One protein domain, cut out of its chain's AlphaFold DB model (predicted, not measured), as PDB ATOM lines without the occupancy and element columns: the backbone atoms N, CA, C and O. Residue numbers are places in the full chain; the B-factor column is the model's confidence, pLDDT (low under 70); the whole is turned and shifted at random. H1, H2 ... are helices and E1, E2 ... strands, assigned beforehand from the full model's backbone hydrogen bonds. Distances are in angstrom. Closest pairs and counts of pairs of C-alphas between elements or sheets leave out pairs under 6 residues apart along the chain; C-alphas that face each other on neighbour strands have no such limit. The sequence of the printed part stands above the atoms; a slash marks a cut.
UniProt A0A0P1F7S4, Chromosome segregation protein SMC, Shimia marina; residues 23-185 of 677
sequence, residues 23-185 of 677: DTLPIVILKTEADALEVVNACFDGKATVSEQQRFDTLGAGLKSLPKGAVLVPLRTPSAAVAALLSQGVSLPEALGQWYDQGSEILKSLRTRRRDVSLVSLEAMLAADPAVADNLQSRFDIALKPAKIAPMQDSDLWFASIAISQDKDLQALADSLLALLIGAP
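AT A GLANCE: This is residues 23 to 185 of the 677 residues of the protein "Chromosome segregation protein SMC" of Shimia marina (UniProt A0A0P1F7S4). Two short parallel strands, E1 and E2, lie near the middle; on one side of them is a cluster of four mostly crossed helices, in which H3 and H8 pack on the long H4 and H7 packs on H3, and on the other side is H6. H2 packs on the far end of H4, while H1 and the links 44 to 58 and 141 to 153 lie on the outside. The printed part has 163 residues, with named elements in the order H1 H2 E1 H3 H4 E2 H5 H6 H7 H8, and is mostly helix. It is compact, with a radius of gyration of the C-alphas of 15.5 A and spans of 44 by 35 by 29 A.

HOW THE PARTS SIT: Start at E1, residues 71 to 75, and E2, residues 117 to 121: they are parallel, at 30 degrees, with N 75 and O 120 3.0 A apart and N 118 and O 71 3.0 A apart, within hydrogen-bond range. Between them in the chain come H3, residues 78 to 87, and H4, residues 92 to 111, a strand-helix-strand unit, two parallel strands joined through helices, with a right-handed crossover. H3 and H4 form a hairpin at a steep tilt of 41 degrees, with C-alphas 85 and 95 closest at 5.5 A. H4, the hub, also touches H8, residues 168 to 178, at 49 degrees, a steep tilt, the closest C-alphas being 100 and 170 at 6.7 A. With its residues 105 to 109 alone H4 touches H2, residues 59 to 65; C-alphas 60 and 109 are closest at 5.0 A. H7, residues 154 to 166, touches H3 at a steep tilt of 55 degrees, C-alphas 79 and 160 being closest at 5.1 A, and touches H8 only at the corner, C-alphas 164 and 170 being closest at 5.4 A. Look next to H5, residues 122 to 126, which only just touches H1, residues 34 to 43, with 3 pairs of C-alphas within 8 A, the closest being 43 and 126 at 6.9 A. H5 and H6, residues 130 to 140, only just touch, only at the corner, with 3 such pairs; C-alphas 124 and 132 are closest at 6.4 A. Every O i to N i+4 pair is within hydrogen-bond range in H1, H3, H4, H5, H7 and H8; H2 has 2 of 3 and H6 6 of 7.

IN THESE COORDINATES: Find C-alpha 34 at (-34.987, -23.561, 42.567), where H1 begins its 14.8 A. H2 spans 10.3 A, E1 12.7 A and H3 14.4 A. From C-alpha 92 at (-49.059, -11.228, 30.262) H4 runs 27.9 A. E2 spans 13.1 A, H5 5.9 A, H6 14.7 A and H7 18.7 A. H8 spans 14.8 A and ends at C-alpha 178, (-57.462, -20.635, 46.964).

THE WHOLE: The C-alphas of Lys 47 and Gln 166, the two farthest apart, are 45.0 A apart. The printed part has no cut. The links H1 to H2 and H6 to H7 are long. Confidence is under 70 in 56 residues, among them 23 to 55, 144 to 154 and 181 to 185.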
ATOM      1  N   ASP A  23     -44.164 -33.982  66.705       43.97
ATOM      2  CA  ASP A  23     -43.899 -35.168  65.826       43.97
ATOM      3  C   ASP A  23     -43.576 -34.762  64.353       43.97
ATOM      4  O   ASP A  23     -44.127 -33.781  63.856       43.97
ATOM      5  N   THR A  24     -42.683 -35.464  63.631       52.59
ATOM      6  CA  THR A  24     -42.036 -34.943  62.384       52.59
ATOM      7  C   THR A  24     -42.642 -35.406  61.044       52.59
ATOM      8  O   THR A  24     -42.963 -36.583  60.887       52.59
ATOM      9  N   LEU A  25     -42.698 -34.521  60.028       52.28
ATOM     10  CA  LEU A  25     -43.385 -34.759  58.737       52.28
ATOM     11  C   LEU A  25     -42.529 -34.545  57.459       52.28
ATOM     12  O   LEU A  25     -41.619 -33.716  57.460       52.28
ATOM     13  N   PRO A  26     -42.853 -35.230  56.335       58.09
ATOM     14  CA  PRO A  26     -42.204 -35.034  55.036       58.09
ATOM     15  C   PRO A  26     -42.783 -33.846  54.239       58.09
ATOM     16  O   PRO A  26     -43.997 -33.705  54.075       58.09
ATOM     17  N   ILE A  27     -41.899 -33.025  53.665       61.94
ATOM     18  CA  ILE A  27     -42.241 -31.860  52.828       61.94
ATOM     19  C   ILE A  27     -41.906 -32.172  51.362       61.94
ATOM     20  O   ILE A  27     -40.808 -32.644  51.067       61.94
ATOM     21  N   VAL A  28     -42.828 -31.885  50.434       60.72
ATOM     22  CA  VAL A  28     -42.577 -31.983  48.983       60.72
ATOM     23  C   VAL A  28     -42.147 -30.634  48.436       60.72
ATOM     24  O   VAL A  28     -42.824 -29.632  48.655       60.72
ATOM     25  N   ILE A  29     -41.064 -30.628  47.653       61.62
ATOM     26  CA  ILE A  29     -40.613 -29.442  46.922       61.62
ATOM     27  C   ILE A  29     -40.406 -29.797  45.443       61.62
ATOM     28  O   ILE A  29     -39.831 -30.839  45.103       61.62
ATOM     29  N   LEU A  30     -40.927 -28.941  44.564       59.53
ATOM     30  CA  LEU A  30     -40.949 -29.141  43.114       59.53
ATOM     31  C   LEU A  30     -39.688 -28.545  42.474       59.53
ATOM     32  O   LEU A  30     -39.268 -27.442  42.812       59.53
ATOM     33  N   LYS A  31     -39.061 -29.287  41.554       54.62
ATOM     34  CA  LYS A  31     -37.711 -28.978  41.041       54.62
ATOM     35  C   LYS A  31     -37.576 -27.652  40.285       54.62
ATOM     36  O   LYS A  31     -36.463 -27.141  40.212       54.62
ATOM     37  N   THR A  32     -38.651 -27.128  39.700       57.50
ATOM     38  CA  THR A  32     -38.621 -25.893  38.898       57.50
ATOM     39  C   THR A  32     -38.629 -24.612  39.731       57.50
ATOM     40  O   THR A  32     -38.367 -23.551  39.175       57.50
ATOM     41  N   GLU A  33     -38.849 -24.684  41.048       55.97
ATOM     42  CA  GLU A  33     -38.779 -23.521  41.942       55.97
ATOM     43  C   GLU A  33     -37.462 -23.507  42.741       55.97
ATOM     44  O   GLU A  33     -37.434 -23.573  43.971       55.97
ATOM     45  N   ALA A  34     -36.340 -23.466  42.010       55.44
ATOM     46  CA  ALA A  34     -34.987 -23.561  42.567       55.44
ATOM     47  C   ALA A  34     -34.719 -22.519  43.672       55.44
ATOM     48  O   ALA A  34     -34.213 -22.878  44.738       55.44
ATOM     49  N   ASP A  35     -35.137 -21.272  43.447       56.28
ATOM     50  CA  ASP A  35     -34.944 -20.160  44.383       56.28
ATOM     51  C   ASP A  35     -35.814 -20.317  45.640       56.28
ATOM     52  O   ASP A  35     -35.355 -20.087  46.758       56.28
ATOM     53  N   ALA A  36     -37.063 -20.779  45.496       57.56
ATOM     54  CA  ALA A  36     -37.931 -21.033  46.646       57.56
ATOM     55  C   ALA A  36     -37.377 -22.149  47.538       57.56
ATOM     56  O   ALA A  36     -37.531 -22.086  48.753       57.56
ATOM     57  N   LEU A  37     -36.687 -23.137  46.964       56.69
ATOM     58  CA  LEU A  37     -36.033 -24.199  47.726       56.69
ATOM     59  C   LEU A  37     -34.865 -23.651  48.572       56.69
ATOM     60  O   LEU A  37     -34.680 -24.085  49.709       56.69
ATOM     61  N   GLU A  38     -34.117 -22.659  48.078       60.66
ATOM     62  CA  GLU A  38     -33.083 -21.971  48.866       60.66
ATOM     63  C   GLU A  38     -33.689 -21.074  49.962       60.66
ATOM     64  O   GLU A  38     -33.274 -21.151  51.120       60.66
ATOM     65  N   VAL A  39     -34.728 -20.291  49.649       57.34
ATOM     66  CA  VAL A  39     -35.358 -19.383  50.626       57.34
ATOM     67  C   VAL A  39     -36.157 -20.143  51.699       57.34
ATOM     68  O   VAL A  39     -36.070 -19.799  52.876       57.34
ATOM     69  N   VAL A  40     -36.866 -21.224  51.355       62.94
ATOM     70  CA  VAL A  40     -37.557 -22.085  52.341       62.94
ATOM     71  C   VAL A  40     -36.550 -22.777  53.269       62.94
ATOM     72  O   VAL A  40     -36.803 -22.880  54.469       62.94
ATOM     73  N   ASN A  41     -35.368 -23.155  52.768       60.78
ATOM     74  CA  ASN A  41     -34.267 -23.635  53.612       60.78
ATOM     75  C   ASN A  41     -33.690 -22.545  54.542       60.78
ATOM     76  O   ASN A  41     -33.097 -22.889  55.561       60.78
ATOM     77  N   ALA A  42     -33.877 -21.254  54.241       59.31
ATOM     78  CA  ALA A  42     -33.517 -20.148  55.134       59.31
ATOM     79  C   ALA A  42     -34.625 -19.796  56.155       59.31
ATOM     80  O   ALA A  42     -34.320 -19.272  57.228       59.31
ATOM     81  N   CYS A  43     -35.896 -20.095  55.856       58.34
ATOM     82  CA  CYS A  43     -37.026 -19.912  56.779       58.34
ATOM     83  C   CYS A  43     -37.045 -20.910  57.948       58.34
ATOM     84  O   CYS A  43     -37.615 -20.601  58.998       58.34
ATOM     85  N   PHE A  44     -36.456 -22.098  57.781       65.38
ATOM     86  CA  PHE A  44     -36.437 -23.138  58.811       65.38
ATOM     87  C   PHE A  44     -35.120 -23.141  59.591       65.38
ATOM     88  O   PHE A  44     -34.067 -23.526  59.086       65.38
ATOM     89  N   ASP A  45     -35.193 -22.752  60.867       57.97
ATOM     90  CA  ASP A  45     -34.076 -22.873  61.808       57.97
ATOM     91  C   ASP A  45     -33.596 -24.336  61.872       57.97
ATOM     92  O   ASP A  45     -34.407 -25.256  62.007       57.97
ATOM     93  N   GLY A  46     -32.274 -24.549  61.850       54.03
ATOM     94  CA  GLY A  46     -31.610 -25.863  61.745       54.03
ATOM     95  C   GLY A  46     -31.768 -26.827  62.935       54.03
ATOM     96  O   GLY A  46     -30.868 -27.616  63.212       54.03
ATOM     97  N   LYS A  47     -32.886 -26.747  63.661       52.19
ATOM     98  CA  LYS A  47     -33.356 -27.726  64.652       52.19
ATOM     99  C   LYS A  47     -34.345 -28.729  64.056       52.19
ATOM    100  O   LYS A  47     -34.456 -29.832  64.579       52.19
ATOM    101  N   ALA A  48     -35.044 -28.370  62.977       49.91
ATOM    102  CA  ALA A  48     -35.884 -29.309  62.246       49.91
ATOM    103  C   ALA A  48     -34.998 -30.257  61.423       49.91
ATOM    104  O   ALA A  48     -34.449 -29.875  60.389       49.91
ATOM    105  N   THR A  49     -34.864 -31.511  61.859       47.41
ATOM    106  CA  THR A  49     -34.245 -32.568  61.050       47.41
ATOM    107  C   THR A  49     -35.201 -32.984  59.932       47.41
ATOM    108  O   THR A  49     -35.881 -34.004  60.034       47.41
ATOM    109  N   VAL A  50     -35.263 -32.189  58.858       52.66
ATOM    110  CA  VAL A  50     -35.999 -32.513  57.620       52.66
ATOM    111  C   VAL A  50     -35.240 -33.627  56.885       52.66
ATOM    112  O   VAL A  50     -34.487 -33.386  55.944       52.66
ATOM    113  N   SER A  51     -35.367 -34.855  57.391       49.03
ATOM    114  CA  SER A  51     -34.410 -35.944  57.162       49.03
ATOM    115  C   SER A  51     -34.453 -36.589  55.772       49.03
ATOM    116  O   SER A  51     -33.530 -37.321  55.434       49.03
ATOM    117  N   GLU A  52     -35.465 -36.293  54.951       53.09
ATOM    118  CA  GLU A  52     -35.505 -36.649  53.523       53.09
ATOM    119  C   GLU A  52     -36.193 -35.554  52.682       53.09
ATOM    120  O   GLU A  52     -37.402 -35.582  52.454       53.09
ATOM    121  N   GLN A  53     -35.418 -34.594  52.162       59.81
ATOM    122  CA  GLN A  53     -35.892 -33.669  51.122       59.81
ATOM    123  C   GLN A  53     -35.900 -34.351  49.740       59.81
ATOM    124  O   GLN A  53     -34.963 -34.205  48.950       59.81
ATOM    125  N   GLN A  54     -36.964 -35.091  49.425       61.34
ATOM    126  CA  GLN A  54     -37.126 -35.707  48.104       61.34
ATOM    127  C   GLN A  54     -37.652 -34.672  47.081       61.34
ATOM    128  O   GLN A  54     -38.750 -34.134  47.225       61.34
ATOM    129  N   ARG A  55     -36.848 -34.371  46.047       69.00
ATOM    130  CA  ARG A  55     -37.159 -33.375  44.998       69.00
ATOM    131  C   ARG A  55     -37.758 -34.035  43.756       69.00
ATOM    132  O   ARG A  55     -37.119 -34.904  43.160       69.00
ATOM    133  N   PHE A  56     -38.915 -33.558  43.298       70.44
ATOM    134  CA  PHE A  56     -39.656 -34.167  42.184       70.44
ATOM    135  C   PHE A  56     -39.869 -33.215  41.006       70.44
ATOM    136  O   PHE A  56     -40.046 -32.012  41.190       70.44
ATOM    137  N   ASP A  57     -39.860 -33.764  39.789       69.75
ATOM    138  CA  ASP A  57     -40.032 -33.007  38.540       69.75
ATOM    139  C   ASP A  57     -41.478 -32.523  38.352       69.75
ATOM    140  O   ASP A  57     -41.693 -31.442  37.821       69.75
ATOM    141  N   THR A  58     -42.464 -33.281  38.850       73.69
ATOM    142  CA  THR A  58     -43.870 -32.851  38.936       73.69
ATOM    143  C   THR A  58     -44.506 -33.265  40.263       73.69
ATOM    144  O   THR A  58     -44.120 -34.264  40.885       73.69
ATOM    145  N   LEU A  59     -45.535 -32.527  40.693       75.12
ATOM    146  CA  LEU A  59     -46.278 -32.820  41.925       75.12
ATOM    147  C   LEU A  59     -46.925 -34.216  41.884       75.12
ATOM    148  O   LEU A  59     -46.921 -34.941  42.880       75.12
ATOM    149  N   GLY A  60     -47.408 -34.633  40.710       75.38
ATOM    150  CA  GLY A  60     -47.973 -35.963  40.482       75.38
ATOM    151  C   GLY A  60     -46.968 -37.120  40.598       75.38
ATOM    152  O   GLY A  60     -47.402 -38.265  40.749       75.38
ATOM    153  N   ALA A  61     -45.656 -36.857  40.553       76.06
ATOM    154  CA  ALA A  61     -44.614 -37.847  40.836       76.06
ATOM    155  C   ALA A  61     -44.317 -37.948  42.345       76.06
ATOM    156  O   ALA A  61     -44.319 -39.050  42.903       76.06
ATOM    157  N   GLY A  62     -44.144 -36.809  43.027       73.38
ATOM    158  CA  GLY A  62     -43.896 -36.772  44.477       73.38
ATOM    159  C   GLY A  62     -45.054 -37.340  45.298       73.38
ATOM    160  O   GLY A  62     -44.867 -38.192  46.166       73.38
ATOM    161  N   LEU A  63     -46.290 -36.984  44.936       73.94
ATOM    162  CA  LEU A  63     -47.495 -37.502  45.593       73.94
ATOM    163  C   LEU A  63     -47.757 -39.004  45.348       73.94
ATOM    164  O   LEU A  63     -48.651 -39.561  45.990       73.94
ATOM    165  N   LYS A  64     -47.002 -39.678  44.467       77.62
ATOM    166  CA  LYS A  64     -47.078 -41.139  44.254       77.62
ATOM    167  C   LYS A  64     -45.987 -41.932  44.970       77.62
ATOM    168  O   LYS A  64     -46.211 -43.097  45.277       77.62
ATOM    169  N   SER A  65     -44.819 -41.332  45.179       73.50
ATOM    170  CA  SER A  65     -43.647 -41.987  45.774       73.50
ATOM    171  C   SER A  65     -43.641 -41.911  47.300       73.50
ATOM    172  O   SER A  65     -43.173 -42.842  47.952       73.50
ATOM    173  N   LEU A  66     -44.204 -40.844  47.875       71.38
ATOM    174  CA  LEU A  66     -44.236 -40.648  49.323       71.38
ATOM    175  C   LEU A  66     -45.338 -41.455  50.032       71.38
ATOM    176  O   LEU A  66     -46.452 -41.583  49.500       71.38
ATOM    177  N   PRO A  67     -45.069 -41.938  51.265       69.44
ATOM    178  CA  PRO A  67     -46.009 -42.731  52.054       69.44
ATOM    179  C   PRO A  67     -47.320 -41.990  52.374       69.44
ATOM    180  O   PRO A  67     -47.503 -40.794  52.125       69.44
ATOM    181  N   LYS A  68     -48.285 -42.729  52.930       69.12
ATOM    182  CA  LYS A  68     -49.551 -42.164  53.414       69.12
ATOM    183  C   LYS A  68     -49.336 -41.473  54.760       69.12
ATOM    184  O   LYS A  68     -49.330 -42.124  55.797       69.12
ATOM    185  N   GLY A  69     -49.172 -40.160  54.702       67.44
ATOM    186  CA  GLY A  69     -49.069 -39.226  55.820       67.44
ATOM    187  C   GLY A  69     -49.369 -37.815  55.311       67.44
ATOM    188  O   GLY A  69     -49.563 -37.636  54.106       67.44
ATOM    189  N   ALA A  70     -49.433 -36.829  56.206       65.81
ATOM    190  CA  ALA A  70     -49.669 -35.450  55.797       65.81
ATOM    191  C   ALA A  70     -48.427 -34.878  55.091       65.81
ATOM    192  O   ALA A  70     -47.335 -34.859  55.655       65.81
ATOM    193  N   VAL A  71     -48.609 -34.430  53.849       73.75
ATOM    194  CA  VAL A  71     -47.576 -33.826  53.004       73.75
ATOM    195  C   VAL A  71     -47.825 -32.326  52.920       73.75
ATOM    196  O   VAL A  71     -48.905 -31.891  52.503       73.75
ATOM    197  N   LEU A  72     -46.811 -31.537  53.274       76.50
ATOM    198  CA  LEU A  72     -46.814 -30.100  53.022       76.50
ATOM    199  C   LEU A  72     -46.388 -29.823  51.575       76.50
ATOM    200  O   LEU A  72     -45.377 -30.363  51.117       76.50
ATOM    201  N   VAL A  73     -47.139 -28.969  50.878       78.12
ATOM    202  CA  VAL A  73     -46.781 -28.457  49.548       78.12
ATOM    203  C   VAL A  73     -46.908 -26.930  49.574       78.12
ATOM    204  O   VAL A  73     -48.032 -26.418  49.562       78.12
ATOM    205  N   PRO A  74     -45.786 -26.189  49.622       78.38
ATOM    206  CA  PRO A  74     -45.794 -24.752  49.381       78.38
ATOM    207  C   PRO A  74     -46.241 -24.481  47.941       78.38
ATOM    208  O   PRO A  74     -45.773 -25.147  47.017       78.38
ATOM    209  N   LEU A  75     -47.135 -23.515  47.742       81.00
ATOM    210  CA  LEU A  75     -47.509 -23.022  46.414       81.00
ATOM    211  C   LEU A  75     -47.686 -21.511  46.441       81.00
ATOM    212  O   LEU A  75     -48.256 -20.965  47.384       81.00
ATOM    213  N   ARG A  76     -47.265 -20.845  45.368       81.69
ATOM    214  CA  ARG A  76     -47.576 -19.431  45.165       81.69
ATOM    215  C   ARG A  76     -49.073 -19.197  45.003       81.69
ATOM    216  O   ARG A  76     -49.777 -19.985  44.367       81.69
ATOM    217  N   THR A  77     -49.553 -18.085  45.543       81.81
ATOM    218  CA  THR A  77     -50.903 -17.580  45.259       81.81
ATOM    219  C   THR A  77     -51.054 -17.241  43.766       81.81
ATOM    220  O   THR A  77     -50.068 -16.872  43.125       81.81
ATOM    221  N   PRO A  78     -52.263 -17.349  43.176       85.12
ATOM    222  CA  PRO A  78     -52.478 -17.165  41.734       85.12
ATOM    223  C   PRO A  78     -51.863 -15.886  41.144       85.12
ATOM    224  O   PRO A  78     -51.140 -15.939  40.152       85.12
ATOM    225  N   SER A  79     -52.087 -14.740  41.794       84.81
ATOM    226  CA  SER A  79     -51.535 -13.447  41.380       84.81
ATOM    227  C   SER A  79     -50.014 -13.369  41.531       84.81
ATOM    228  O   SER A  79     -49.354 -12.837  40.644       84.81
ATOM    229  N   ALA A  80     -49.439 -13.930  42.598       83.56
ATOM    230  CA  ALA A  80     -47.993 -13.948  42.820       83.56
ATOM    231  C   ALA A  80     -47.249 -14.921  41.886       83.56
ATOM    232  O   ALA A  80     -46.113 -14.650  41.504       83.56
ATOM    233  N   ALA A  81     -47.887 -16.019  41.469       83.69
ATOM    234  CA  ALA A  81     -47.352 -16.929  40.458       83.69
ATOM    235  C   ALA A  81     -47.273 -16.251  39.079       83.69
ATOM    236  O   ALA A  81     -46.220 -16.251  38.443       83.69
ATOM    237  N   VAL A  82     -48.360 -15.599  38.649       85.25
ATOM    238  CA  VAL A  82     -48.396 -14.844  37.384       85.25
ATOM    239  C   VAL A  82     -47.451 -13.639  37.436       85.25
ATOM    240  O   VAL A  82     -46.690 -13.429  36.495       85.25
ATOM    241  N   ALA A  83     -47.417 -12.887  38.540       83.31
ATOM    242  CA  ALA A  83     -46.493 -11.764  38.704       83.31
ATOM    243  C   ALA A  83     -45.014 -12.200  38.755       83.31
ATOM    244  O   ALA A  83     -44.149 -11.463  38.283       83.31
ATOM    245  N   ALA A  84     -44.703 -13.407  39.243       82.06
ATOM    246  CA  ALA A  84     -43.353 -13.963  39.137       82.06
ATOM    247  C   ALA A  84     -42.958 -14.204  37.667       82.06
ATOM    248  O   ALA A  84     -41.875 -13.785  37.260       82.06
ATOM    249  N   LEU A  85     -43.848 -14.777  36.848       84.25
ATOM    250  CA  LEU A  85     -43.618 -14.951  35.404       84.25
ATOM    251  C   LEU A  85     -43.479 -13.598  34.676       84.25
ATOM    252  O   LEU A  85     -42.561 -13.430  33.873       84.25
ATOM    253  N   LEU A  86     -44.310 -12.600  35.014       84.69
ATOM    254  CA  LEU A  86     -44.158 -11.223  34.510       84.69
ATOM    255  C   LEU A  86     -42.774 -10.644  34.849       84.69
ATOM    256  O   LEU A  86     -42.111 -10.087  33.976       84.69
ATOM    257  N   SER A  87     -42.295 -10.833  36.085       82.50
ATOM    258  CA  SER A  87     -40.974 -10.345  36.518       82.50
ATOM    259  C   SER A  87     -39.793 -11.045  35.825       82.50
ATOM    260  O   SER A  87     -38.701 -10.484  35.754       82.50
ATOM    261  N   GLN A  88     -40.015 -12.237  35.257       83.56
ATOM    262  CA  GLN A  88     -39.060 -12.948  34.395       83.56
ATOM    263  C   GLN A  88     -39.109 -12.474  32.926       83.56
ATOM    264  O   GLN A  88     -38.353 -12.973  32.092       83.56
ATOM    265  N   GLY A  89     -39.973 -11.507  32.595       86.38
ATOM    266  CA  GLY A  89     -40.145 -10.964  31.246       86.38
ATOM    267  C   GLY A  89     -41.125 -11.741  30.361       86.38
ATOM    268  O   GLY A  89     -41.215 -11.446  29.169       86.38
ATOM    269  N   VAL A  90     -41.862 -12.713  30.912       87.69
ATOM    270  CA  VAL A  90     -42.913 -13.441  30.181       87.69
ATOM    271  C   VAL A  90     -44.081 -12.491  29.900       87.69
ATOM    272  O   VAL A  90     -44.490 -11.714  30.765       87.69
ATOM    273  N   SER A  91     -44.636 -12.531  28.686       88.12
ATOM    274  CA  SER A  91     -45.739 -11.638  28.309       88.12
ATOM    275  C   SER A  91     -47.027 -11.972  29.080       88.12
ATOM    276  O   SER A  91     -47.286 -13.134  29.366       88.12
ATOM    277  N   LEU A  92     -47.874 -10.986  29.415       87.12
ATOM    278  CA  LEU A  92     -49.059 -11.228  30.262       87.12
ATOM    279  C   LEU A  92     -49.982 -12.373  29.772       87.12
ATOM    280  O   LEU A  92     -50.331 -13.214  30.600       87.12
ATOM    281  N   PRO A  93     -50.349 -12.491  28.477       88.62
ATOM    282  CA  PRO A  93     -51.177 -13.610  28.009       88.62
ATOM    283  C   PRO A  93     -50.485 -14.973  28.160       88.62
ATOM    284  O   PRO A  93     -51.123 -15.979  28.456       88.62
ATOM    285  N   GLU A  94     -49.167 -15.000  27.980       88.94
ATOM    286  CA  GLU A  94     -48.328 -16.192  28.072       88.94
ATOM    287  C   GLU A  94     -48.089 -16.607  29.530       88.94
ATOM    288  O   GLU A  94     -48.173 -17.789  29.847       88.94
ATOM    289  N   ALA A  95     -47.897 -15.645  30.437       87.56
ATOM    290  CA  ALA A  95     -47.792 -15.866  31.877       87.56
ATOM    291  C   ALA A  95     -49.094 -16.448  32.456       87.56
ATOM    292  O   ALA A  95     -49.054 -17.383  33.256       87.56
ATOM    293  N   LEU A  96     -50.251 -15.943  32.011       87.44
ATOM    294  CA  LEU A  96     -51.562 -16.487  32.382       87.44
ATOM    295  C   LEU A  96     -51.769 -17.905  31.826       87.44
ATOM    296  O   LEU A  96     -52.249 -18.770  32.554       87.44
ATOM    297  N   GLY A  97     -51.363 -18.165  30.577       86.62
ATOM    298  CA  GLY A  97     -51.427 -19.500  29.966       86.62
ATOM    299  C   GLY A  97     -50.532 -20.526  30.669       86.62
ATOM    300  O   GLY A  97     -51.008 -21.583  31.079       86.62
ATOM    301  N   GLN A  98     -49.257 -20.189  30.895       86.81
ATOM    302  CA  GLN A  98     -48.314 -21.041  31.630       86.81
ATOM    303  C   GLN A  98     -48.801 -21.327  33.059       86.81
ATOM    304  O   GLN A  98     -48.715 -22.468  33.520       86.81
ATOM    305  N   TRP A  99     -49.350 -20.323  33.751       90.19
ATOM    306  CA  TRP A  99     -49.946 -20.514  35.073       90.19
ATOM    307  C   TRP A  99     -51.203 -21.399  35.032       90.19
ATOM    308  O   TRP A  99     -51.361 -22.255  35.904       90.19
ATOM    309  N   TYR A 100     -52.069 -21.248  34.023       89.88
ATOM    310  CA  TYR A 100     -53.260 -22.087  33.860       89.88
ATOM    311  C   TYR A 100     -52.894 -23.564  33.683       89.88
ATOM    312  O   TYR A 100     -53.411 -24.421  34.405       89.88
ATOM    313  N   ASP A 101     -51.954 -23.862  32.781       84.69
ATOM    314  CA  ASP A 101     -51.502 -25.231  32.524       84.69
ATOM    315  C   ASP A 101     -50.914 -25.867  33.795       84.69
ATOM    316  O   ASP A 101     -51.372 -26.934  34.222       84.69
ATOM    317  N   GLN A 102     -49.985 -25.172  34.466       83.38
ATOM    318  CA  GLN A 102     -49.368 -25.628  35.721       83.38
ATOM    319  C   GLN A 102     -50.402 -25.812  36.845       83.38
ATOM    320  O   GLN A 102     -50.448 -26.862  37.493       83.38
ATOM    321  N   GLY A 103     -51.272 -24.821  37.061       81.50
ATOM    322  CA  GLY A 103     -52.328 -24.860  38.074       81.50
ATOM    323  C   GLY A 103     -53.339 -25.983  37.826       81.50
ATOM    324  O   GLY A 103     -53.794 -26.631  38.775       81.50
ATOM    325  N   SER A 104     -53.638 -26.286  36.558       83.56
ATOM    326  CA  SER A 104     -54.508 -27.402  36.183       83.56
ATOM    327  C   SER A 104     -53.870 -28.769  36.481       83.56
ATOM    328  O   SER A 104     -54.554 -29.650  37.015       83.56
ATOM    329  N   GLU A 105     -52.564 -28.955  36.231       82.12
ATOM    330  CA  GLU A 105     -51.845 -30.193  36.572       82.12
ATOM    331  C   GLU A 105     -51.729 -30.375  38.095       82.12
ATOM    332  O   GLU A 105     -51.932 -31.479  38.622       82.12
ATOM    333  N   ILE A 106     -51.481 -29.280  38.816       81.50
ATOM    334  CA  ILE A 106     -51.459 -29.240  40.280       81.50
ATOM    335  C   ILE A 106     -52.824 -29.665  40.839       81.50
ATOM    336  O   ILE A 106     -52.891 -30.644  41.589       81.50
ATOM    337  N   LEU A 107     -53.936 -29.044  40.417       83.56
ATOM    338  CA  LEU A 107     -55.282 -29.455  40.847       83.56
ATOM    339  C   LEU A 107     -55.607 -30.908  40.477       83.56
ATOM    340  O   LEU A 107     -56.213 -31.627  41.275       83.56
ATOM    341  N   LYS A 108     -55.204 -31.364  39.287       84.00
ATOM    342  CA  LYS A 108     -55.390 -32.751  38.831       84.00
ATOM    343  C   LYS A 108     -54.655 -33.746  39.735       84.00
ATOM    344  O   LYS A 108     -55.231 -34.774  40.084       84.00
ATOM    345  N   SER A 109     -53.443 -33.407  40.173       80.69
ATOM    346  CA  SER A 109     -52.641 -34.201  41.115       80.69
ATOM    347  C   SER A 109     -53.236 -34.199  42.530       80.69
ATOM    348  O   SER A 109     -53.358 -35.252  43.165       80.69
ATOM    349  N   LEU A 110     -53.680 -33.032  43.008       79.94
ATOM    350  CA  LEU A 110     -54.274 -32.853  44.337       79.94
ATOM    351  C   LEU A 110     -55.629 -33.549  44.483       79.94
ATOM    352  O   LEU A 110     -55.899 -34.139  45.529       79.94
ATOM    353  N   ARG A 111     -56.470 -33.557  43.437       80.94
ATOM    354  CA  ARG A 111     -57.773 -34.254  43.443       80.94
ATOM    355  C   ARG A 111     -57.649 -35.741  43.813       80.94
ATOM    356  O   ARG A 111     -58.558 -36.268  44.445       80.94
ATOM    357  N   THR A 112     -56.517 -36.387  43.517       78.12
ATOM    358  CA  THR A 112     -56.228 -37.780  43.909       78.12
ATOM    359  C   THR A 112     -55.766 -37.991  45.360       78.12
ATOM    360  O   THR A 112     -55.890 -39.112  45.850       78.12
ATOM    361  N   ARG A 113     -55.257 -36.969  46.069       77.56
ATOM    362  CA  ARG A 113     -54.774 -37.079  47.470       77.56
ATOM    363  C   ARG A 113     -55.246 -35.936  48.391       77.56
ATOM    364  O   ARG A 113     -54.608 -35.665  49.399       77.56
ATOM    365  N   ARG A 114     -56.390 -35.291  48.109       72.19
ATOM    366  CA  ARG A 114     -56.891 -34.078  48.812       72.19
ATOM    367  C   ARG A 114     -56.957 -34.167  50.352       72.19
ATOM    368  O   ARG A 114     -56.976 -33.133  51.002       72.19
ATOM    369  N   ARG A 115     -57.022 -35.365  50.948       74.75
ATOM    370  CA  ARG A 115     -57.009 -35.554  52.416       74.75
ATOM    371  C   ARG A 115     -55.605 -35.639  53.027       74.75
ATOM    372  O   ARG A 115     -55.469 -35.403  54.219       74.75
ATOM    373  N   ASP A 116     -54.600 -35.962  52.220       73.88
ATOM    374  CA  ASP A 116     -53.216 -36.181  52.652       73.88
ATOM    375  C   ASP A 116     -52.344 -34.935  52.429       73.88
ATOM    376  O   ASP A 116     -51.226 -34.878  52.924       73.88
ATOM    377  N   VAL A 117     -52.804 -33.957  51.641       75.62
ATOM    378  CA  VAL A 117     -51.984 -32.821  51.194       75.62
ATOM    379  C   VAL A 117     -52.530 -31.517  51.753       75.62
ATOM    380  O   VAL A 117     -53.689 -31.181  51.512       75.62
ATOM    381  N   SER A 118     -51.682 -30.767  52.458       78.19
ATOM    382  CA  SER A 118     -51.981 -29.398  52.887       78.19
ATOM    383  C   SER A 118     -51.224 -28.411  52.004       78.19
ATOM    384  O   SER A 118     -49.992 -28.388  52.011       78.19
ATOM    385  N   LEU A 119     -51.972 -27.606  51.244       80.19
ATOM    386  CA  LEU A 119     -51.411 -26.466  50.524       80.19
ATOM    387  C   LEU A 119     -51.258 -25.285  51.472       80.19
ATOM    388  O   LEU A 119     -52.188 -24.948  52.211       80.19
ATOM    389  N   VAL A 120     -50.118 -24.616  51.380       79.38
ATOM    390  CA  VAL A 120     -49.847 -23.385  52.124       79.38
ATOM    391  C   VAL A 120     -49.274 -22.351  51.160       79.38
ATOM    392  O   VAL A 120     -48.482 -22.703  50.284       79.38
ATOM    393  N   SER A 121     -49.706 -21.090  51.285       80.31
ATOM    394  CA  SER A 121     -49.191 -20.011  50.437       80.31
ATOM    395  C   SER A 121     -47.704 -19.844  50.709       80.31
ATOM    396  O   SER A 121     -47.300 -19.616  51.851       80.31
ATOM    397  N   LEU A 122     -46.900 -19.940  49.653       78.88
ATOM    398  CA  LEU A 122     -45.472 -19.687  49.736       78.88
ATOM    399  C   LEU A 122     -45.231 -18.248  50.211       78.88
ATOM    400  O   LEU A 122     -44.424 -18.049  51.107       78.88
ATOM    401  N   GLU A 123     -45.981 -17.263  49.709       78.88
ATOM    402  CA  GLU A 123     -45.860 -15.865  50.152       78.88
ATOM    403  C   GLU A 123     -46.112 -15.718  51.659       78.88
ATOM    404  O   GLU A 123     -45.327 -15.070  52.348       78.88
ATOM    405  N   ALA A 124     -47.160 -16.358  52.187       73.56
ATOM    406  CA  ALA A 124     -47.497 -16.296  53.607       73.56
ATOM    407  C   ALA A 124     -46.482 -17.043  54.493       73.56
ATOM    408  O   ALA A 124     -46.139 -16.560  55.573       73.56
ATOM    409  N   MET A 125     -45.939 -18.178  54.028       74.56
ATOM    410  CA  MET A 125     -44.823 -18.857  54.705       74.56
ATOM    411  C   MET A 125     -43.571 -17.977  54.749       74.56
ATOM    412  O   MET A 125     -42.924 -17.853  55.785       74.56
ATOM    413  N   LEU A 126     -43.240 -17.357  53.619       73.44
ATOM    414  CA  LEU A 126     -42.033 -16.564  53.435       73.44
ATOM    415  C   LEU A 126     -42.072 -15.226  54.192       73.44
ATOM    416  O   LEU A 126     -41.064 -14.815  54.770       73.44
ATOM    417  N   ALA A 127     -43.243 -14.587  54.253       70.06
ATOM    418  CA  ALA A 127     -43.503 -13.421  55.097       70.06
ATOM    419  C   ALA A 127     -43.584 -13.761  56.600       70.06
ATOM    420  O   ALA A 127     -43.563 -12.850  57.426       70.06
ATOM    421  N   ALA A 128     -43.681 -15.053  56.947       69.12
ATOM    422  CA  ALA A 128     -44.062 -15.555  58.266       69.12
ATOM    423  C   ALA A 128     -45.343 -14.882  58.803       69.12
ATOM    424  O   ALA A 128     -45.379 -14.393  59.933       69.12
ATOM    425  N   ASP A 129     -46.391 -14.856  57.969       73.06
ATOM    426  CA  ASP A 129     -47.734 -14.412  58.358       73.06
ATOM    427  C   ASP A 129     -48.171 -15.180  59.621       73.06
ATOM    428  O   ASP A 129     -48.215 -16.415  59.576       73.06
ATOM    429  N   PRO A 130     -48.495 -14.502  60.741       72.50
ATOM    430  CA  PRO A 130     -48.849 -15.172  61.988       72.50
ATOM    431  C   PRO A 130     -50.031 -16.136  61.829       72.50
ATOM    432  O   PRO A 130     -50.010 -17.205  62.431       72.50
ATOM    433  N   ALA A 131     -51.010 -15.848  60.964       74.25
ATOM    434  CA  ALA A 131     -52.151 -16.741  60.749       74.25
ATOM    435  C   ALA A 131     -51.754 -18.075  60.084       74.25
ATOM    436  O   ALA A 131     -52.411 -19.099  60.298       74.25
ATOM    437  N   VAL A 132     -50.675 -18.078  59.295       75.44
ATOM    438  CA  VAL A 132     -50.119 -19.274  58.642       75.44
ATOM    439  C   VAL A 132     -49.040 -19.931  59.503       75.44
ATOM    440  O   VAL A 132     -49.006 -21.159  59.583       75.44
ATOM    441  N   ALA A 133     -48.215 -19.149  60.202       70.62
ATOM    442  CA  ALA A 133     -47.239 -19.648  61.165       70.62
ATOM    443  C   ALA A 133     -47.923 -20.388  62.329       70.62
ATOM    444  O   ALA A 133     -47.548 -21.523  62.616       70.62
ATOM    445  N   ASP A 134     -48.989 -19.828  62.911       73.38
ATOM    446  CA  ASP A 134     -49.777 -20.485  63.962       73.38
ATOM    447  C   ASP A 134     -50.444 -21.775  63.449       73.38
ATOM    448  O   ASP A 134     -50.525 -22.769  64.173       73.38
ATOM    449  N   ASN A 135     -50.893 -21.815  62.187       73.94
ATOM    450  CA  ASN A 135     -51.490 -23.016  61.581       73.94
ATOM    451  C   ASN A 135     -50.443 -24.115  61.330       73.94
ATOM    452  O   ASN A 135     -50.691 -25.288  61.607       73.94
ATOM    453  N   LEU A 136     -49.262 -23.740  60.831       74.69
ATOM    454  CA  LEU A 136     -48.137 -24.650  60.612       74.69
ATOM    455  C   LEU A 136     -47.572 -25.184  61.930       74.69
ATOM    456  O   LEU A 136     -47.318 -26.383  62.041       74.69
ATOM    457  N   GLN A 137     -47.435 -24.331  62.945       72.19
ATOM    458  CA  GLN A 137     -46.971 -24.750  64.260       72.19
ATOM    459  C   GLN A 137     -48.013 -25.638  64.958       72.19
ATOM    460  O   GLN A 137     -47.673 -26.714  65.438       72.19
ATOM    461  N   SER A 138     -49.300 -25.273  64.948       72.19
ATOM    462  CA  SER A 138     -50.344 -26.080  65.607       72.19
ATOM    463  C   SER A 138     -50.682 -27.404  64.905       72.19
ATOM    464  O   SER A 138     -51.177 -28.317  65.567       72.19
ATOM    465  N   ARG A 139     -50.426 -27.543  63.595       70.00
ATOM    466  CA  ARG A 139     -50.683 -28.791  62.842       70.00
ATOM    467  C   ARG A 139     -49.463 -29.676  62.623       70.00
ATOM    468  O   ARG A 139     -49.630 -30.886  62.494       70.00
ATOM    469  N   PHE A 140     -48.277 -29.083  62.507       69.62
ATOM    470  CA  PHE A 140     -47.064 -29.761  62.037       69.62
ATOM    471  C   PHE A 140     -45.828 -29.472  62.905       69.62
ATOM    472  O   PHE A 140     -44.757 -29.991  62.612       69.62
ATOM    473  N   ASP A 141     -45.964 -28.634  63.941       72.31
ATOM    474  CA  ASP A 141     -44.880 -28.139  64.806       72.31
ATOM    475  C   ASP A 141     -43.708 -27.495  64.037       72.31
ATOM    476  O   ASP A 141     -42.534 -27.568  64.409       72.31
ATOM    477  N   ILE A 142     -44.048 -26.845  62.919       70.31
ATOM    478  CA  ILE A 142     -43.112 -26.131  62.051       70.31
ATOM    479  C   ILE A 142     -43.110 -24.647  62.436       70.31
ATOM    480  O   ILE A 142     -44.018 -23.898  62.075       70.31
ATOM    481  N   ALA A 143     -42.061 -24.211  63.136       73.50
ATOM    482  CA  ALA A 143     -41.818 -22.799  63.422       73.50
ATOM    483  C   ALA A 143     -41.111 -22.107  62.239       73.50
ATOM    484  O   ALA A 143     -39.970 -22.436  61.907       73.50
ATOM    485  N   LEU A 144     -41.776 -21.125  61.626       69.31
ATOM    486  CA  LEU A 144     -41.206 -20.268  60.580       69.31
ATOM    487  C   LEU A 144     -40.423 -19.091  61.175       69.31
ATOM    488  O   LEU A 144     -40.880 -18.446  62.120       69.31
ATOM    489  N   LYS A 145     -39.294 -18.735  60.552       69.06
ATOM    490  CA  LYS A 145     -38.701 -17.394  60.661       69.06
ATOM    491  C   LYS A 145     -38.994 -16.567  59.401       69.06
ATOM    492  O   LYS A 145     -38.896 -17.112  58.300       69.06
ATOM    493  N   PRO A 146     -39.278 -15.255  59.533       62.66
ATOM    494  CA  PRO A 146     -39.428 -14.367  58.383       62.66
ATOM    495  C   PRO A 146     -38.101 -14.248  57.626       62.66
ATOM    496  O   PRO A 146     -37.098 -13.783  58.180       62.66
ATOM    497  N   ALA A 147     -38.092 -14.646  56.353       57.78
ATOM    498  CA  ALA A 147     -36.936 -14.465  55.481       57.78
ATOM    499  C   ALA A 147     -36.953 -13.063  54.856       57.78
ATOM    500  O   ALA A 147     -37.989 -12.555  54.428       57.78
ATOM    501  N   LYS A 148     -35.784 -12.415  54.780       56.78
ATOM    502  CA  LYS A 148     -35.663 -11.054  54.239       56.78
ATOM    503  C   LYS A 148     -35.623 -11.069  52.708       56.78
ATOM    504  O   LYS A 148     -34.556 -10.973  52.104       56.78
ATOM    505  N   ILE A 149     -36.795 -11.188  52.101       56.28
ATOM    506  CA  ILE A 149     -36.985 -11.255  50.647       56.28
ATOM    507  C   ILE A 149     -37.144  -9.848  50.060       56.28
ATOM    508  O   ILE A 149     -37.613  -8.927  50.732       56.28
ATOM    509  N   ALA A 150     -36.730  -9.667  48.805       55.91
ATOM    510  CA  ALA A 150     -36.984  -8.435  48.068       55.91
ATOM    511  C   ALA A 150     -38.483  -8.341  47.712       55.91
ATOM    512  O   ALA A 150     -39.014  -9.300  47.148       55.91
ATOM    513  N   PRO A 151     -39.179  -7.229  48.014       57.34
ATOM    514  CA  PRO A 151     -40.588  -7.093  47.664       57.34
ATOM    515  C   PRO A 151     -40.764  -7.130  46.140       57.34
ATOM    516  O   PRO A 151     -40.071  -6.418  45.410       57.34
ATOM    517  N   MET A 152     -41.704  -7.953  45.667       61.00
ATOM    518  CA  MET A 152     -42.201  -7.870  44.290       61.00
ATOM    519  C   MET A 152     -42.872  -6.507  44.079       61.00
ATOM    520  O   MET A 152     -43.405  -5.927  45.024       61.00
ATOM    521  N   GLN A 153     -42.833  -5.976  42.857       69.19
ATOM    522  CA  GLN A 153     -43.404  -4.657  42.582       69.19
ATOM    523  C   GLN A 153     -44.938  -4.725  42.647       69.19
ATOM    524  O   GLN A 153     -45.556  -5.541  41.962       69.19
ATOM    525  N   ASP A 154     -45.554  -3.858  43.459       69.31
ATOM    526  CA  ASP A 154     -47.010  -3.839  43.690       69.31
ATOM    527  C   ASP A 154     -47.824  -3.672  42.393       69.31
ATOM    528  O   ASP A 154     -48.953  -4.158  42.296       69.31
ATOM    529  N   SER A 155     -47.238  -3.033  41.372       73.88
ATOM    530  CA  SER A 155     -47.801  -2.932  40.021       73.88
ATOM    531  C   SER A 155     -48.144  -4.296  39.433       73.88
ATOM    532  O   SER A 155     -49.234  -4.484  38.896       73.88
ATOM    533  N   ASP A 156     -47.232  -5.255  39.550       70.88
ATOM    534  CA  ASP A 156     -47.282  -6.502  38.792       70.88
ATOM    535  C   ASP A 156     -48.254  -7.479  39.462       70.88
ATOM    536  O   ASP A 156     -49.009  -8.176  38.784       70.88
ATOM    537  N   LEU A 157     -48.322  -7.436  40.798       75.25
ATOM    538  CA  LEU A 157     -49.358  -8.096  41.594       75.25
ATOM    539  C   LEU A 157     -50.756  -7.528  41.294       75.25
ATOM    540  O   LEU A 157     -51.710  -8.297  41.157       75.25
ATOM    541  N   TRP A 158     -50.884  -6.204  41.141       79.00
ATOM    542  CA  TRP A 158     -52.153  -5.554  40.794       79.00
ATOM    543  C   TRP A 158     -52.614  -5.913  39.374       79.00
ATOM    544  O   TRP A 158     -53.760  -6.330  39.188       79.00
ATOM    545  N   PHE A 159     -51.718  -5.847  38.381       78.94
ATOM    546  CA  PHE A 159     -52.020  -6.255  37.005       78.94
ATOM    547  C   PHE A 159     -52.356  -7.750  36.901       78.94
ATOM    548  O   PHE A 159     -53.346  -8.097  36.254       78.94
ATOM    549  N   ALA A 160     -51.605  -8.629  37.576       79.94
ATOM    550  CA  ALA A 160     -51.901 -10.061  37.622       79.94
ATOM    551  C   ALA A 160     -53.270 -10.345  38.266       79.94
ATOM    552  O   ALA A 160     -54.066 -11.105  37.711       79.94
ATOM    553  N   SER A 161     -53.586  -9.695  39.394       79.31
ATOM    554  CA  SER A 161     -54.883  -9.853  40.063       79.31
ATOM    555  C   SER A 161     -56.050  -9.378  39.194       79.31
ATOM    556  O   SER A 161     -57.093 -10.033  39.171       79.31
ATOM    557  N   ILE A 162     -55.893  -8.267  38.464       80.31
ATOM    558  CA  ILE A 162     -56.926  -7.782  37.540       80.31
ATOM    559  C   ILE A 162     -57.097  -8.751  36.369       80.31
ATOM    560  O   ILE A 162     -58.230  -9.111  36.056       80.31
ATOM    561  N   ALA A 163     -56.007  -9.210  35.752       82.19
ATOM    562  CA  ALA A 163     -56.081 -10.086  34.586       82.19
ATOM    563  C   ALA A 163     -56.740 -11.440  34.906       82.19
ATOM    564  O   ALA A 163     -57.626 -11.871  34.170       82.19
ATOM    565  N   ILE A 164     -56.403 -12.054  36.049       82.38
ATOM    566  CA  ILE A 164     -57.066 -13.281  36.533       82.38
ATOM    567  C   ILE A 164     -58.565 -13.040  36.790       82.38
ATOM    568  O   ILE A 164     -59.368 -13.930  36.540       82.38
ATOM    569  N   SER A 165     -58.967 -11.846  37.245       82.88
ATOM    570  CA  SER A 165     -60.379 -11.517  37.521       82.88
ATOM    571  C   SER A 165     -61.235 -11.185  36.285       82.88
ATOM    572  O   SER A 165     -62.456 -11.092  36.399       82.88
ATOM    573  N   GLN A 166     -60.623 -10.969  35.114       86.69
ATOM    574  CA  GLN A 166     -61.350 -10.656  33.873       86.69
ATOM    575  C   GLN A 166     -61.749 -11.906  33.077       86.69
ATOM    576  O   GLN A 166     -62.719 -11.865  32.317       86.69
ATOM    577  N   ASP A 167     -61.032 -13.012  33.262       82.38
ATOM    578  CA  ASP A 167     -61.281 -14.291  32.606       82.38
ATOM    579  C   ASP A 167     -61.897 -15.279  33.606       82.38
ATOM    580  O   ASP A 167     -61.362 -15.530  34.684       82.38
ATOM    581  N   LYS A 168     -63.049 -15.852  33.245       82.62
ATOM    582  CA  LYS A 168     -63.820 -16.727  34.137       82.62
ATOM    583  C   LYS A 168     -63.165 -18.080  34.391       82.62
ATOM    584  O   LYS A 168     -63.385 -18.640  35.461       82.62
ATOM    585  N   ASP A 169     -62.392 -18.601  33.443       82.75
ATOM    586  CA  ASP A 169     -61.755 -19.911  33.572       82.75
ATOM    587  C   ASP A 169     -60.446 -19.788  34.369       82.75
ATOM    588  O   ASP A 169     -60.160 -20.640  35.216       82.75
ATOM    589  N   LEU A 170     -59.714 -18.678  34.197       84.69
ATOM    590  CA  LEU A 170     -58.596 -18.301  35.072       84.69
ATOM    591  C   LEU A 170     -59.077 -18.005  36.504       84.69
ATOM    592  O   LEU A 170     -58.486 -18.518  37.457       84.69
ATOM    593  N   GLN A 171     -60.179 -17.263  36.670       82.25
ATOM    594  CA  GLN A 171     -60.781 -17.020  37.985       82.25
ATOM    595  C   GLN A 171     -61.252 -18.327  38.643       82.25
ATOM    596  O   GLN A 171     -60.915 -18.584  39.795       82.25
ATOM    597  N   ALA A 172     -61.962 -19.201  37.921       81.62
ATOM    598  CA  ALA A 172     -62.422 -20.480  38.465       81.62
ATOM    599  C   ALA A 172     -61.261 -21.415  38.864       81.62
ATOM    600  O   ALA A 172     -61.389 -22.184  39.826       81.62
ATOM    601  N   LEU A 173     -60.120 -21.344  38.164       84.56
ATOM    602  CA  LEU A 173     -58.893 -22.039  38.558       84.56
ATOM    603  C   LEU A 173     -58.275 -21.422  39.824       84.56
ATOM    604  O   LEU A 173     -57.889 -22.163  40.734       84.56
ATOM    605  N   ALA A 174     -58.225 -20.089  39.907       81.88
ATOM    606  CA  ALA A 174     -57.702 -19.354  41.057       81.88
ATOM    607  C   ALA A 174     -58.524 -19.638  42.321       81.88
ATOM    608  O   ALA A 174     -57.959 -20.066  43.325       81.88
ATOM    609  N   ASP A 175     -59.850 -19.513  42.241       79.94
ATOM    610  CA  ASP A 175     -60.787 -19.832  43.323       79.94
ATOM    611  C   ASP A 175     -60.665 -21.308  43.748       79.94
ATOM    612  O   ASP A 175     -60.673 -21.622  44.938       79.94
ATOM    613  N   SER A 176     -60.468 -22.229  42.793       83.19
ATOM    614  CA  SER A 176     -60.262 -23.659  43.081       83.19
ATOM    615  C   SER A 176     -58.947 -23.964  43.812       83.19
ATOM    616  O   SER A 176     -58.889 -24.942  44.559       83.19
ATOM    617  N   LEU A 177     -57.892 -23.173  43.589       78.56
ATOM    618  CA  LEU A 177     -56.608 -23.289  44.294       78.56
ATOM    619  C   LEU A 177     -56.651 -22.577  45.654       78.56
ATOM    620  O   LEU A 177     -56.202 -23.138  46.652       78.56
ATOM    621  N   LEU A 178     -57.260 -21.391  45.724       76.88
ATOM    622  CA  LEU A 178     -57.462 -20.635  46.964       76.88
ATOM    623  C   LEU A 178     -58.367 -21.392  47.952       76.88
ATOM    624  O   LEU A 178     -58.045 -21.453  49.131       76.88
ATOM    625  N   ALA A 179     -59.403 -22.093  47.478       75.38
ATOM    626  CA  ALA A 179     -60.243 -22.984  48.295       75.38
ATOM    627  C   ALA A 179     -59.557 -24.306  48.729       75.38
ATOM    628  O   ALA A 179     -60.191 -25.181  49.335       75.38
ATOM    629  N   LEU A 180     -58.272 -24.487  48.400       72.62
ATOM    630  CA  LEU A 180     -57.404 -25.551  48.915       72.62
ATOM    631  C   LEU A 180     -56.236 -25.011  49.758       72.62
ATOM    632  O   LEU A 180     -55.656 -25.779  50.525       72.62
ATOM    633  N   LEU A 181     -55.903 -23.724  49.626       67.62
ATOM    634  CA  LEU A 181     -54.897 -23.025  50.420       67.62
ATOM    635  C   LEU A 181     -55.453 -22.699  51.812       67.62
ATOM    636  O   LEU A 181     -56.513 -22.092  51.961       67.62
ATOM    637  N   ILE A 182     -54.724 -23.099  52.853       60.38
ATOM    638  CA  ILE A 182     -55.125 -22.842  54.239       60.38
ATOM    639  C   ILE A 182     -54.827 -21.371  54.578       60.38
ATOM    640  O   ILE A 182     -53.665 -21.023  54.772       60.38
ATOM    641  N   GLY A 183     -55.863 -20.521  54.667       56.69
ATOM    642  CA  GLY A 183     -55.741 -19.155  55.213       56.69
ATOM    643  C   GLY A 183     -56.549 -18.022  54.556       56.69
ATOM    644  O   GLY A 183     -56.425 -16.886  55.000       56.69
ATOM    645  N   ALA A 184     -57.362 -18.266  53.519       36.75
ATOM    646  CA  ALA A 184     -58.125 -17.193  52.858       36.75
ATOM    647  C   ALA A 184     -59.355 -16.716  53.684       36.75
ATOM    648  O   ALA A 184     -60.055 -17.559  54.250       36.75
ATOM    649  N   PRO A 185     -59.650 -15.396  53.755       42.56
ATOM    650  CA  PRO A 185     -60.710 -14.843  54.607       42.56
ATOM    651  C   PRO A 185     -62.132 -15.027  54.045       42.56
ATOM    652  O   PRO A 185     -62.361 -15.005  52.837       42.56
TER     653      PRO A 185